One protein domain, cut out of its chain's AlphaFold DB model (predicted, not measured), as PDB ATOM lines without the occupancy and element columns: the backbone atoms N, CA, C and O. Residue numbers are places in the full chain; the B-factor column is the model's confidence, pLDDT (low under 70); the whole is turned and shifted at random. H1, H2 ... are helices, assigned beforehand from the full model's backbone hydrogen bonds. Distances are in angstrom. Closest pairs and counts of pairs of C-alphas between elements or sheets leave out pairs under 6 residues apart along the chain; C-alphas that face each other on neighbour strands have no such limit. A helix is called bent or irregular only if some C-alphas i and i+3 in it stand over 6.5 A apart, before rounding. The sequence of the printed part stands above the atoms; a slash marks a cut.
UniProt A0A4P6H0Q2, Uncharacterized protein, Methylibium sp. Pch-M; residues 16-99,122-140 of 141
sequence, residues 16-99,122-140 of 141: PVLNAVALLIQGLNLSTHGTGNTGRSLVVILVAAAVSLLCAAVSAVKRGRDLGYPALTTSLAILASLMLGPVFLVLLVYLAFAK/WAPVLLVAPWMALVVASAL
ATOM      1  N   PRO A  16     -35.143   7.645  16.630       76.19
ATOM      2  CA  PRO A  16     -34.775   8.190  15.326       76.19
ATOM      3  C   PRO A  16     -34.817   9.715  15.277       76.19
ATOM      4  O   PRO A  16     -33.966  10.315  14.631       76.19
ATOM      5  N   VAL A  17     -35.744  10.370  15.983       71.88
ATOM      6  CA  VAL A  17     -35.779  11.842  16.003       71.88
ATOM      7  C   VAL A  17     -34.633  12.418  16.817       71.88
ATOM      8  O   VAL A  17     -34.007  13.372  16.364       71.88
ATOM      9  N   LEU A  18     -34.291  11.822  17.961       76.06
ATOM     10  CA  LEU A  18     -33.080  12.208  18.692       76.06
ATOM     11  C   LEU A  18     -31.827  12.021  17.825       76.06
ATOM     12  O   LEU A  18     -30.961  12.894  17.798       76.06
ATOM     13  N   ASN A  19     -31.769  10.928  17.059       79.44
ATOM     14  CA  ASN A  19     -30.681  10.672  16.120       79.44
ATOM     15  C   ASN A  19     -30.636  11.723  14.999       79.44
ATOM     16  O   ASN A  19     -29.575  12.254  14.693       79.44
ATOM     17  N   ALA A  20     -31.788  12.085  14.428       74.94
ATOM     18  CA  ALA A  20     -31.893  13.133  13.417       74.94
ATOM     19  C   ALA A  20     -31.420  14.491  13.951       74.94
ATOM     20  O   ALA A  20     -30.679  15.187  13.267       74.94
ATOM     21  N   VAL A  21     -31.790  14.854  15.183       78.81
ATOM     22  CA  VAL A  21     -31.333  16.094  15.828       78.81
ATOM     23  C   VAL A  21     -29.812  16.093  15.987       78.81
ATOM     24  O   VAL A  21     -29.165  17.069  15.617       78.81
ATOM     25  N   ALA A  22     -29.227  14.992  16.468       79.94
ATOM     26  CA  ALA A  22     -27.777  14.866  16.602       79.94
ATOM     27  C   ALA A  22     -27.054  14.977  15.244       79.94
ATOM     28  O   ALA A  22     -26.061  15.695  15.131       79.94
ATOM     29  N   LEU A  23     -27.587  14.336  14.198       78.75
ATOM     30  CA  LEU A  23     -27.059  14.428  12.833       78.75
ATOM     31  C   LEU A  23     -27.152  15.853  12.273       78.75
ATOM     32  O   LEU A  23     -26.208  16.323  11.646       78.75
ATOM     33  N   LEU A  24     -28.257  16.563  12.516       80.19
ATOM     34  CA  LEU A  24     -28.436  17.947  12.071       80.19
ATOM     35  C   LEU A  24     -27.494  18.914  12.799       80.19
ATOM     36  O   LEU A  24     -26.923  19.789  12.152       80.19
ATOM     37  N   ILE A  25     -27.270  18.732  14.106       83.38
ATOM     38  CA  ILE A  25     -26.258  19.493  14.859       83.38
ATOM     39  C   ILE A  25     -24.864  19.229  14.281       83.38
ATOM     40  O   ILE A  25     -24.103  20.168  14.050       83.38
ATOM     41  N   GLN A  26     -24.542  17.969  13.977       78.88
ATOM     42  CA  GLN A  26     -23.280  17.614  13.331       78.88
ATOM     43  C   GLN A  26     -23.154  18.250  11.938       78.88
ATOM     44  O   GLN A  26     -22.088  18.747  11.581       78.88
ATOM     45  N   GLY A  27     -24.235  18.283  11.159       77.88
ATOM     46  CA  GLY A  27     -24.275  18.943   9.853       77.88
ATOM     47  C   GLY A  27     -24.052  20.446   9.964       77.88
ATOM     48  O   GLY A  27     -23.263  21.007   9.207       77.88
ATOM     49  N   LEU A  28     -24.670  21.086  10.959       80.69
ATOM     50  CA  LEU A  28     -24.465  22.501  11.253       80.69
ATOM     51  C   LEU A  28     -23.004  22.779  11.641       80.69
ATOM     52  O   LEU A  28     -22.403  23.731  11.140       80.69
ATOM     53  N   ASN A  29     -22.404  21.918  12.465       81.94
ATOM     54  CA  ASN A  29     -20.994  22.010  12.843       81.94
ATOM     55  C   ASN A  29     -20.064  21.897  11.619       81.94
ATOM     56  O   ASN A  29     -19.188  22.734  11.416       81.94
ATOM     57  N   LEU A  30     -20.313  20.921  10.741       78.19
ATOM     58  CA  LEU A  30     -19.570  20.749   9.488       78.19
ATOM     59  C   LEU A  30     -19.735  21.951   8.546       78.19
ATOM     60  O   LEU A  30     -18.763  22.384   7.931       78.19
ATOM     61  N   SER A  31     -20.943  22.517   8.461       76.38
ATOM     62  CA  SER A  31     -21.221  23.688   7.621       76.38
ATOM     63  C   SER A  31     -20.526  24.964   8.108       76.38
ATOM     64  O   SER A  31     -20.193  25.818   7.294       76.38
ATOM     65  N   THR A  32     -20.284  25.082   9.417       78.44
ATOM     66  CA  THR A  32     -19.671  26.270  10.032       78.44
ATOM     67  C   THR A  32     -18.148  26.180  10.121       78.44
ATOM     68  O   THR A  32     -17.486  27.210  10.040       78.44
ATOM     69  N   HIS A  33     -17.577  24.976  10.231       75.00
ATOM     70  CA  HIS A  33     -16.130  24.777  10.405       75.00
ATOM     71  C   HIS A  33     -15.384  24.356   9.128       75.00
ATOM     72  O   HIS A  33     -14.162  24.235   9.154       75.00
ATOM     73  N   GLY A  34     -16.082  24.159   8.000       60.59
ATOM     74  CA  GLY A  34     -15.461  24.108   6.669       60.59
ATOM     75  C   GLY A  34     -14.398  23.018   6.474       60.59
ATOM     76  O   GLY A  34     -13.430  23.221   5.747       60.59
ATOM     77  N   THR A  35     -14.536  21.858   7.119       60.94
ATOM     78  CA  THR A  35     -13.601  20.738   6.931       60.94
ATOM     79  C   THR A  35     -13.853  20.049   5.589       60.94
ATOM     80  O   THR A  35     -15.009  19.803   5.238       60.94
ATOM     81  N   GLY A  36     -12.788  19.713   4.850       56.50
ATOM     82  CA  GLY A  36     -12.859  19.093   3.519       56.50
ATOM     83  C   GLY A  36     -13.824  17.899   3.430       56.50
ATOM     84  O   GLY A  36     -13.956  17.122   4.371       56.50
ATOM     85  N   ASN A  37     -14.496  17.767   2.280       66.19
ATOM     86  CA  ASN A  37     -15.582  16.809   2.000       66.19
ATOM     87  C   ASN A  37     -16.945  17.106   2.677       66.19
ATOM     88  O   ASN A  37     -17.797  16.223   2.835       66.19
ATOM     89  N   THR A  38     -17.189  18.373   3.034       69.31
ATOM     90  CA  THR A  38     -18.423  18.852   3.686       69.31
ATOM     91  C   THR A  38     -19.684  18.529   2.880       69.31
ATOM     92  O   THR A  38     -20.689  18.109   3.448       69.31
ATOM     93  N   GLY A  39     -19.632  18.666   1.549       71.56
ATOM     94  CA  GLY A  39     -20.801  18.491   0.680       71.56
ATOM     95  C   GLY A  39     -21.391  17.079   0.721       71.56
ATOM     96  O   GLY A  39     -22.594  16.914   0.904       71.56
ATOM     97  N   ARG A  40     -20.550  16.042   0.621       74.12
ATOM     98  CA  ARG A  40     -21.004  14.640   0.625       74.12
ATOM     99  C   ARG A  40     -21.543  14.225   1.996       74.12
ATOM    100  O   ARG A  40     -22.577  13.566   2.078       74.12
ATOM    101  N   SER A  41     -20.886  14.682   3.062       71.75
ATOM    102  CA  SER A  41     -21.309  14.444   4.447       71.75
ATOM    103  C   SER A  41     -22.646  15.122   4.766       71.75
ATOM    104  O   SER A  41     -23.508  14.513   5.393       71.75
ATOM    105  N   LEU A  42     -22.869  16.346   4.269       76.69
ATOM    106  CA  LEU A  42     -24.144  17.055   4.415       76.69
ATOM    107  C   LEU A  42     -25.301  16.331   3.717       76.69
ATOM    108  O   LEU A  42     -26.376  16.214   4.298       76.69
ATOM    109  N   VAL A  43     -25.085  15.794   2.511       79.62
ATOM    110  CA  VAL A  43     -26.114  15.010   1.804       79.62
ATOM    111  C   VAL A  43     -26.489  13.758   2.601       79.62
ATOM    112  O   VAL A  43     -27.673  13.492   2.792       79.62
ATOM    113  N   VAL A  44     -25.504  13.020   3.123       77.69
ATOM    114  CA  VAL A  44     -25.756  11.828   3.954       77.69
ATOM    115  C   VAL A  44     -26.525  12.195   5.230       77.69
ATOM    116  O   VAL A  44     -27.486  11.508   5.571       77.69
ATOM    117  N   ILE A  45     -26.165  13.302   5.889       78.81
ATOM    118  CA  ILE A  45     -26.874  13.824   7.070       78.81
ATOM    119  C   ILE A  45     -28.331  14.146   6.744       78.81
ATOM    120  O   ILE A  45     -29.226  13.704   7.462       78.81
ATOM    121  N   LEU A  46     -28.583  14.882   5.658       78.00
ATOM    122  CA  LEU A  46     -29.932  15.287   5.264       78.00
ATOM    123  C   LEU A  46     -30.806  14.082   4.912       78.00
ATOM    124  O   LEU A  46     -31.946  13.998   5.367       78.00
ATOM    125  N   VAL A  47     -30.267  13.124   4.157       80.19
ATOM    126  CA  VAL A  47     -30.988  11.897   3.794       80.19
ATOM    127  C   VAL A  47     -31.298  11.064   5.040       80.19
ATOM    128  O   VAL A  47     -32.436  10.638   5.226       80.19
ATOM    129  N   ALA A  48     -30.325  10.874   5.936       73.94
ATOM    130  CA  ALA A  48     -30.532  10.116   7.168       73.94
ATOM    131  C   ALA A  48     -31.533  10.794   8.121       73.94
ATOM    132  O   ALA A  48     -32.371  10.116   8.726       73.94
ATOM    133  N   ALA A  49     -31.496  12.126   8.222       72.81
ATOM    134  CA  ALA A  49     -32.466  12.898   8.992       72.81
ATOM    135  C   ALA A  49     -33.879  12.769   8.403       72.81
ATOM    136  O   ALA A  49     -34.824  12.499   9.143       72.81
ATOM    137  N   ALA A  50     -34.029  12.871   7.078       75.06
ATOM    138  CA  ALA A  50     -35.316  12.713   6.402       75.06
ATOM    139  C   ALA A  50     -35.923  11.318   6.625       75.06
ATOM    140  O   ALA A  50     -37.092  11.205   6.996       75.06
ATOM    141  N   VAL A  51     -35.128  10.253   6.475       76.12
ATOM    142  CA  VAL A  51     -35.576   8.873   6.735       76.12
ATOM    143  C   VAL A  51     -36.011   8.701   8.193       76.12
ATOM    144  O   VAL A  51     -37.067   8.128   8.464       76.12
ATOM    145  N   SER A  52     -35.248   9.257   9.134       74.50
ATOM    146  CA  SER A  52     -35.563   9.189  10.563       74.50
ATOM    147  C   SER A  52     -36.871   9.913  10.911       74.50
ATOM    148  O   SER A  52     -37.690   9.386  11.669       74.50
ATOM    149  N   LEU A  53     -37.112  11.085  10.314       71.44
ATOM    150  CA  LEU A  53     -38.358  11.840  10.475       71.44
ATOM    151  C   LEU A  53     -39.560  11.105   9.862       71.44
ATOM    152  O   LEU A  53     -40.631  11.078  10.470       71.44
ATOM    153  N   LEU A  54     -39.389  10.450   8.708       74.81
ATOM    154  CA  LEU A  54     -40.435   9.626   8.091       74.81
ATOM    155  C   LEU A  54     -40.810   8.429   8.976       74.81
ATOM    156  O   LEU A  54     -41.998   8.183   9.207       74.81
ATOM    157  N   CYS A  55     -39.824   7.716   9.530       72.62
ATOM    158  CA  CYS A  55     -40.069   6.630  10.485       72.62
ATOM    159  C   CYS A  55     -40.850   7.117  11.715       72.62
ATOM    160  O   CYS A  55     -41.805   6.459  12.151       72.62
ATOM    161  N   ALA A  56     -40.496   8.294  12.232       70.69
ATOM    162  CA  ALA A  56     -41.176   8.891  13.367       70.69
ATOM    163  C   ALA A  56     -42.615   9.307  13.047       70.69
ATOM    164  O   ALA A  56     -43.519   9.014  13.829       70.69
ATOM    165  N   ALA A  57     -42.855   9.902  11.876       68.44
ATOM    166  CA  ALA A  57     -44.191  10.278  11.419       68.44
ATOM    167  C   ALA A  57     -45.110   9.054  11.276       68.44
ATOM    168  O   ALA A  57     -46.225   9.046  11.802       68.44
ATOM    169  N   VAL A  58     -44.630   7.978  10.644       73.06
ATOM    170  CA  VAL A  58     -45.396   6.726  10.501       73.06
ATOM    171  C   VAL A  58     -45.723   6.122  11.870       73.06
ATOM    172  O   VAL A  58     -46.854   5.688  12.109       73.06
ATOM    173  N   SER A  59     -44.756   6.118  12.787       69.06
ATOM    174  CA  SER A  59     -44.942   5.607  14.149       69.06
ATOM    175  C   SER A  59     -45.927   6.462  14.955       69.06
ATOM    176  O   SER A  59     -46.760   5.921  15.683       69.06
ATOM    177  N   ALA A  60     -45.892   7.785  14.785       68.56
ATOM    178  CA  ALA A  60     -46.797   8.729  15.435       68.56
ATOM    179  C   ALA A  60     -48.240   8.607  14.937       68.56
ATOM    180  O   ALA A  60     -49.152   8.585  15.760       68.56
ATOM    181  N   VAL A  61     -48.467   8.420  13.633       71.19
ATOM    182  CA  VAL A  61     -49.815   8.160  13.091       71.19
ATOM    183  C   VAL A  61     -50.385   6.853  13.647       71.19
ATOM    184  O   VAL A  61     -51.542   6.808  14.070       71.19
ATOM    185  N   LYS A  62     -49.575   5.786  13.707       68.88
ATOM    186  CA  LYS A  62     -49.993   4.508  14.307       68.88
ATOM    187  C   LYS A  62     -50.341   4.673  15.789       68.88
ATOM    188  O   LYS A  62     -51.392   4.212  16.225       68.88
ATOM    189  N   ARG A  63     -49.504   5.390  16.547       68.19
ATOM    190  CA  ARG A  63     -49.724   5.657  17.976       68.19
ATOM    191  C   ARG A  63     -50.946   6.539  18.233       68.19
ATOM    192  O   ARG A  63     -51.689   6.281  19.173       68.19
ATOM    193  N   GLY A  64     -51.178   7.547  17.397       67.44
ATOM    194  CA  GLY A  64     -52.343   8.424  17.477       67.44
ATOM    195  C   GLY A  64     -53.656   7.677  17.230       67.44
ATOM    196  O   GLY A  64     -54.602   7.834  17.999       67.44
ATOM    197  N   ARG A  65     -53.676   6.774  16.240       69.38
ATOM    198  CA  ARG A  65     -54.810   5.862  16.011       69.38
ATOM    199  C   ARG A  65     -55.066   4.939  17.203       69.38
ATOM    200  O   ARG A  65     -56.216   4.754  17.582       69.38
ATOM    201  N   ASP A  66     -54.015   4.404  17.822       65.81
ATOM    202  CA  ASP A  66     -54.139   3.566  19.025       65.81
ATOM    203  C   ASP A  66     -54.705   4.327  20.235       65.81
ATOM    204  O   ASP A  66     -55.343   3.732  21.107       65.81
ATOM    205  N   LEU A  67     -54.471   5.639  20.293       64.31
ATOM    206  CA  LEU A  67     -55.001   6.536  21.318       64.31
ATOM    207  C   LEU A  67     -56.455   6.968  21.053       64.31
ATOM    208  O   LEU A  67     -57.050   7.596  21.923       64.31
ATOM    209  N   GLY A  68     -57.034   6.597  19.903       66.44
ATOM    210  CA  GLY A  68     -58.400   6.949  19.507       66.44
ATOM    211  C   GLY A  68     -58.516   8.262  18.728       66.44
ATOM    212  O   GLY A  68     -59.625   8.685  18.413       66.44
ATOM    213  N   TYR A  69     -57.397   8.909  18.383       70.56
ATOM    214  CA  TYR A  69     -57.429  10.138  17.595       70.56
ATOM    215  C   TYR A  69     -57.675   9.846  16.105       70.56
ATOM    216  O   TYR A  69     -57.107   8.893  15.555       70.56
ATOM    217  N   PRO A  70     -58.470  10.684  15.411       73.94
ATOM    218  CA  PRO A  70     -58.629  10.596  13.965       73.94
ATOM    219  C   PRO A  70     -57.277  10.719  13.256       73.94
ATOM    220  O   PRO A  70     -56.528  11.667  13.504       73.94
ATOM    221  N   ALA A  71     -56.989   9.813  12.316       67.06
ATOM    222  CA  ALA A  71     -55.714   9.790  11.589       67.06
ATOM    223  C   ALA A  71     -55.375  11.148  10.944       67.06
ATOM    224  O   ALA A  71     -54.224  11.579  10.983       67.06
ATOM    225  N   LEU A  72     -56.401  11.843  10.441       67.06
ATOM    226  CA  LEU A  72     -56.311  13.162   9.810       67.06
ATOM    227  C   LEU A  72     -55.850  14.254  10.797       67.06
ATOM    228  O   LEU A  72     -55.000  15.078  10.469       67.06
ATOM    229  N   THR A  73     -56.342  14.218  12.040       69.31
ATOM    230  CA  THR A  73     -55.905  15.155  13.091       69.31
ATOM    231  C   THR A  73     -54.464  14.895  13.514       69.31
ATOM    232  O   THR A  73     -53.686  15.833  13.662       69.31
ATOM    233  N   THR A  74     -54.063  13.626  13.625       70.31
ATOM    234  CA  THR A  74     -52.684  13.267  13.978       70.31
ATOM    235  C   THR A  74     -51.699  13.602  12.866       70.31
ATOM    236  O   THR A  74     -50.614  14.093  13.157       70.31
ATOM    237  N   SER A  75     -52.071  13.414  11.594       71.06
ATOM    238  CA  SER A  75     -51.224  13.812  10.469       71.06
ATOM    239  C   SER A  75     -51.066  15.327  10.389       71.06
ATOM    240  O   SER A  75     -49.952  15.796  10.193       71.06
ATOM    241  N   LEU A  76     -52.140  16.095  10.603       73.75
ATOM    242  CA  LEU A  76     -52.069  17.559  10.634       73.75
ATOM    243  C   LEU A  76     -51.223  18.063  11.808       73.75
ATOM    244  O   LEU A  76     -50.405  18.955  11.617       73.75
ATOM    245  N   ALA A  77     -51.354  17.459  12.993       70.44
ATOM    246  CA  ALA A  77     -50.531  17.804  14.151       70.44
ATOM    247  C   ALA A  77     -49.042  17.506  13.915       70.44
ATOM    248  O   ALA A  77     -48.188  18.319  14.264       70.44
ATOM    249  N   ILE A  78     -48.716  16.375  13.279       74.25
ATOM    250  CA  ILE A  78     -47.343  16.042  12.869       74.25
ATOM    251  C   ILE A  78     -46.822  17.074  11.866       74.25
ATOM    252  O   ILE A  78     -45.722  17.584  12.038       74.25
ATOM    253  N   LEU A  79     -47.615  17.421  10.854       75.31
ATOM    254  CA  LEU A  79     -47.200  18.342   9.795       75.31
ATOM    255  C   LEU A  79     -46.997  19.768  10.333       75.31
ATOM    256  O   LEU A  79     -45.979  20.394  10.050       75.31
ATOM    257  N   ALA A  80     -47.907  20.241  11.187       72.19
ATOM    258  CA  ALA A  80     -47.795  21.535  11.859       72.19
ATOM    259  C   ALA A  80     -46.604  21.588  12.827       72.19
ATOM    260  O   ALA A  80     -45.864  22.567  12.857       72.19
ATOM    261  N   SER A  81     -46.384  20.528  13.607       71.12
ATOM    262  CA  SER A  81     -45.276  20.484  14.567       71.12
ATOM    263  C   SER A  81     -43.909  20.321  13.898       71.12
ATOM    264  O   SER A  81     -42.931  20.860  14.412       71.12
ATOM    265  N   LEU A  82     -43.838  19.673  12.728       69.00
ATOM    266  CA  LEU A  82     -42.615  19.565  11.925       69.00
ATOM    267  C   LEU A  82     -42.123  20.939  11.442       69.00
ATOM    268  O   LEU A  82     -40.921  21.190  11.444       69.00
ATOM    269  N   MET A  83     -43.042  21.848  11.096       71.75
ATOM    270  CA  MET A  83     -42.717  23.242  10.744       71.75
ATOM    271  C   MET A  83     -42.208  24.056  11.941       71.75
ATOM    272  O   MET A  83     -41.528  25.062  11.769       71.75
ATOM    273  N   LEU A  84     -42.519  23.608  13.159       68.12
ATOM    274  CA  LEU A  84     -42.184  24.271  14.415       68.12
ATOM    275  C   LEU A  84     -41.041  23.566  15.164       68.12
ATOM    276  O   LEU A  84     -40.907  23.773  16.367       68.12
ATOM    277  N   GLY A  85     -40.246  22.729  14.479       68.31
ATOM    278  CA  GLY A  85     -39.002  22.101  14.952       68.31
ATOM    279  C   GLY A  85     -39.092  21.474  16.354       68.31
ATOM    280  O   GLY A  85     -39.480  20.311  16.475       68.31
ATOM    281  N   PRO A  86     -38.743  22.205  17.433       68.81
ATOM    282  CA  PRO A  86     -38.884  21.738  18.816       68.81
ATOM    283  C   PRO A  86     -40.291  21.252  19.199       68.81
ATOM    284  O   PRO A  86     -40.417  20.333  20.009       68.81
ATOM    285  N   VAL A  87     -41.359  21.802  18.612       72.62
ATOM    286  CA  VAL A  87     -42.738  21.384  18.932       72.62
ATOM    287  C   VAL A  87     -43.001  19.932  18.511       72.62
ATOM    288  O   VAL A  87     -43.768  19.228  19.169       72.62
ATOM    289  N   PHE A  88     -42.319  19.438  17.473       69.38
ATOM    290  CA  PHE A  88     -42.417  18.040  17.047       69.38
ATOM    291  C   PHE A  88     -41.895  17.069  18.110       69.38
ATOM    292  O   PHE A  88     -42.526  16.047  18.382       69.38
ATOM    293  N   LEU A  89     -40.788  17.411  18.776       68.44
ATOM    294  CA  LEU A  89     -40.246  16.613  19.879       68.44
ATOM    295  C   LEU A  89     -41.229  16.543  21.049       68.44
ATOM    296  O   LEU A  89     -41.471  15.462  21.586       68.44
ATOM    297  N   VAL A  90     -41.841  17.675  21.405       70.94
ATOM    298  CA  VAL A  90     -42.847  17.739  22.474       70.94
ATOM    299  C   VAL A  90     -44.062  16.878  22.130       70.94
ATOM    300  O   VAL A  90     -44.522  16.109  22.973       70.94
ATOM    301  N   LEU A  91     -44.544  16.937  20.884       71.50
ATOM    302  CA  LEU A  91     -45.647  16.101  20.407       71.50
ATOM    303  C   LEU A  91     -45.312  14.605  20.511       71.50
ATOM    304  O   LEU A  91     -46.142  13.811  20.954       71.50
ATOM    305  N   LEU A  92     -44.100  14.201  20.126       68.56
ATOM    306  CA  LEU A  92     -43.675  12.802  20.203       68.56
ATOM    307  C   LEU A  92     -43.545  12.317  21.644       68.56
ATOM    308  O   LEU A  92     -44.018  11.226  21.960       68.56
ATOM    309  N   VAL A  93     -42.966  13.124  22.534       70.69
ATOM    310  CA  VAL A  93     -42.920  12.821  23.971       70.69
ATOM    311  C   VAL A  93     -44.342  12.694  24.515       70.69
ATOM    312  O   VAL A  93     -44.666  11.702  25.168       70.69
ATOM    313  N   TYR A  94     -45.230  13.624  24.170       72.69
ATOM    314  CA  TYR A  94     -46.635  13.542  24.547       72.69
ATOM    315  C   TYR A  94     -47.273  12.233  24.065       72.69
ATOM    316  O   TYR A  94     -47.854  11.518  24.872       72.69
ATOM    317  N   LEU A  95     -47.104  11.837  22.802       67.44
ATOM    318  CA  LEU A  95     -47.647  10.579  22.266       67.44
ATOM    319  C   LEU A  95     -47.035   9.317  22.909       67.44
ATOM    320  O   LEU A  95     -47.706   8.278  22.998       67.44
ATOM    321  N   ALA A  96     -45.786   9.393  23.382       67.12
ATOM    322  CA  ALA A  96     -45.140   8.310  24.124       67.12
ATOM    323  C   ALA A  96     -45.811   8.087  25.486       67.12
ATOM    324  O   ALA A  96     -46.076   6.942  25.868       67.12
ATOM    325  N   PHE A  97     -46.107   9.177  26.200       68.81
ATOM    326  CA  PHE A  97     -46.607   9.145  27.577       68.81
ATOM    327  C   PHE A  97     -48.131   9.246  27.700       68.81
ATOM    328  O   PHE A  97     -48.682   8.832  28.724       68.81
ATOM    329  N   ALA A  98     -48.826   9.717  26.663       67.12
ATOM    330  CA  ALA A  98     -50.276   9.822  26.635       67.12
ATOM    331  C   ALA A  98     -50.905   8.450  26.912       67.12
ATOM    332  O   ALA A  98     -50.609   7.432  26.265       67.12
ATOM    333  N   LYS A  99     -51.768   8.414  27.932       58.22
ATOM    334  CA  LYS A  99     -52.628   7.265  28.218       58.22
ATOM    335  C   LYS A  99     -53.818   7.313  27.264       58.22
ATOM    336  O   LYS A  99     -54.307   8.387  26.934       58.22
ATOM    337  N   TRP A 122     -33.779  -3.619  14.193       68.50
ATOM    338  CA  TRP A 122     -33.722  -2.475  13.283       68.50
ATOM    339  C   TRP A 122     -33.507  -1.142  13.999       68.50
ATOM    340  O   TRP A 122     -32.964  -0.224  13.393       68.50
ATOM    341  N   ALA A 123     -33.877  -1.024  15.277       65.62
ATOM    342  CA  ALA A 123     -33.669   0.200  16.049       65.62
ATOM    343  C   ALA A 123     -32.176   0.561  16.222       65.62
ATOM    344  O   ALA A 123     -31.813   1.689  15.887       65.62
ATOM    345  N   PRO A 124     -31.278  -0.350  16.660       71.25
ATOM    346  CA  PRO A 124     -29.848  -0.054  16.704       71.25
ATOM    347  C   PRO A 124     -29.249   0.142  15.306       71.25
ATOM    348  O   PRO A 124     -28.363   0.975  15.152       71.25
ATOM    349  N   VAL A 125     -29.757  -0.539  14.271       76.62
ATOM    350  CA  VAL A 125     -29.319  -0.300  12.884       76.62
ATOM    351  C   VAL A 125     -29.670   1.120  12.434       76.62
ATOM    352  O   VAL A 125     -28.797   1.831  11.952       76.62
ATOM    353  N   LEU A 126     -30.905   1.579  12.652       70.88
ATOM    354  CA  LEU A 126     -31.337   2.956  12.365       70.88
ATOM    355  C   LEU A 126     -30.563   3.997  13.178       70.88
ATOM    356  O   LEU A 126     -30.364   5.118  12.712       70.88
ATOM    357  N   LEU A 127     -30.126   3.630  14.385       75.38
ATOM    358  CA  LEU A 127     -29.324   4.501  15.228       75.38
ATOM    359  C   LEU A 127     -27.892   4.623  14.698       75.38
ATOM    360  O   LEU A 127     -27.417   5.735  14.523       75.38
ATOM    361  N   VAL A 128     -27.224   3.497  14.429       79.88
ATOM    362  CA  VAL A 128     -25.775   3.419  14.173       79.88
ATOM    363  C   VAL A 128     -25.420   3.588  12.694       79.88
ATOM    364  O   VAL A 128     -24.396   4.196  12.378       79.88
ATOM    365  N   ALA A 129     -26.252   3.098  11.769       77.94
ATOM    366  CA  ALA A 129     -25.957   3.129  10.334       77.94
ATOM    367  C   ALA A 129     -25.700   4.543   9.772       77.94
ATOM    368  O   ALA A 129     -24.761   4.678   8.986       77.94
ATOM    369  N   PRO A 130     -26.431   5.606  10.173       75.19
ATOM    370  CA  PRO A 130     -26.144   6.967   9.719       75.19
ATOM    371  C   PRO A 130     -24.740   7.447  10.091       75.19
ATOM    372  O   PRO A 130     -24.065   8.078   9.282       75.19
ATOM    373  N   TRP A 131     -24.271   7.109  11.294       79.31
ATOM    374  CA  TRP A 131     -22.937   7.482  11.763       79.31
ATOM    375  C   TRP A 131     -21.854   6.708  11.024       79.31
ATOM    376  O   TRP A 131     -20.876   7.302  10.586       79.31
ATOM    377  N   MET A 132     -22.055   5.407  10.804       81.06
ATOM    378  CA  MET A 132     -21.128   4.605  10.001       81.06
ATOM    379  C   MET A 132     -21.048   5.116   8.559       81.06
ATOM    380  O   MET A 132     -19.953   5.249   8.015       81.06
ATOM    381  N   ALA A 133     -22.184   5.479   7.957       76.81
ATOM    382  CA  ALA A 133     -22.223   6.083   6.628       76.81
ATOM    383  C   ALA A 133     -21.476   7.425   6.584       76.81
ATOM    384  O   ALA A 133     -20.778   7.695   5.609       76.81
ATOM    385  N   LEU A 134     -21.560   8.239   7.641       74.50
ATOM    386  CA  LEU A 134     -20.795   9.483   7.753       74.50
ATOM    387  C   LEU A 134     -19.296   9.260   7.931       74.50
ATOM    388  O   LEU A 134     -18.499   9.982   7.335       74.50
ATOM    389  N   VAL A 135     -18.893   8.249   8.702       80.38
ATOM    390  CA  VAL A 135     -17.480   7.871   8.847       80.38
ATOM    391  C   VAL A 135     -16.914   7.426   7.498       80.38
ATOM    392  O   VAL A 135     -15.869   7.909   7.080       80.38
ATOM    393  N   VAL A 136     -17.638   6.583   6.758       77.31
ATOM    394  CA  VAL A 136     -17.224   6.156   5.411       77.31
ATOM    395  C   VAL A 136     -17.195   7.339   4.438       77.31
ATOM    396  O   VAL A 136     -16.222   7.511   3.709       77.31
ATOM    397  N   ALA A 137     -18.224   8.191   4.447       71.12
ATOM    398  CA  ALA A 137     -18.291   9.360   3.575       71.12
ATOM    399  C   ALA A 137     -17.176  10.375   3.860       71.12
ATOM    400  O   ALA A 137     -16.673  10.987   2.926       71.12
ATOM    401  N   SER A 138     -16.766  10.536   5.119       70.44
ATOM    402  CA  SER A 138     -15.660  11.424   5.496       70.44
ATOM    403  C   SER A 138     -14.274  10.813   5.240       70.44
ATOM    404  O   SER A 138     -13.326  11.560   5.012       70.44
ATOM    405  N   ALA A 139     -14.151   9.480   5.216       70.81
ATOM    406  CA  ALA A 139     -12.903   8.772   4.920       70.81
ATOM    407  C   ALA A 139     -12.598   8.630   3.415       70.81
ATOM    408  O   ALA A 139     -11.431   8.527   3.033       70.81
ATOM    409  N   LEU A 140     -13.622   8.619   2.555       62.88
ATOM    410  CA  LEU A 140     -13.465   8.557   1.099       62.88
ATOM    411  C   LEU A 140     -13.047   9.936   0.553       62.88
ATOM    412  O   LEU A 140     -13.890  10.829   0.423       62.88
TER     413      LEU A 140
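AT A GLANCE: This is residues 16 to 99 and 122 to 140 of the 141 residues of an uncharacterized protein of Methylibium sp. Pch-M (UniProt A0A4P6H0Q2). One long helix, H2, runs through the length of an elongated helical body; H1 and H5 pack along its first part, and H3 and H4 pack near its last part. The five helices form an up-and-down bundle, each running against the one before it in the chain. The printed part has 103 residues, with helices H1 to H5 in chain order and no named strand: all helix. It is only just loose, close to compact, with a radius of gyration of the C-alphas of 15.6 A, and spans 49 by 28 by 20 A.

HOW THE PARTS SIT: The hub is H2, residues 38 to 66, touching four helices. H1, residues 16 to 33, forms a helical hairpin with it, at a shallow tilt of 22 degrees; their closest C-alphas, Ala 20 and Ala 49, are 4.5 A apart. H5, residues 122 to 139, touches H2 at residues 40 to 52 alone, opposite ways at 10 degrees, a shallow tilt; the closest C-alphas, Ala 48 and Pro 130, are 6.0 A apart. H3, residues 71 to 83, forms another hairpin with H2, the closest C-alphas being Val 61 and Thr 74, 5.9 A. H4, residues 86 to 97, touches H2 at a steep tilt of 40 degrees, the closest C-alphas being Arg 63 and Leu 95, 6.9 A. H3 and H5 are apart. Every O i to N i+4 pair is within hydrogen-bond range in H1, H2, H3 and H4; in H5 12 of 14 are.

IN THESE COORDINATES: H1 begins with C-alpha 16 at (-34.775, 8.190, 15.326) and is 25.4 A long, H2 41.8 A, H3 18.7 A, H4 17.2 A. H5, 25.1 A, ends with C-alpha 139 at (-12.903, 8.772, 4.920); it is only just irregular, C-alphas 127 and 130 being 6.8 A apart, with a kink of 32 degrees near residue 129.

THE WHOLE: The C-alphas farthest apart, Gly 36 and Gly 68, are 49.8 A apart. Residues 100 to 121 are not printed; C-alphas 99 and 122 are 26.0 A apart across this cut. The links printed whole are tight. Mean pLDDT of the printed part is 72.5, with 33 residues under 70, among them 62 to 68.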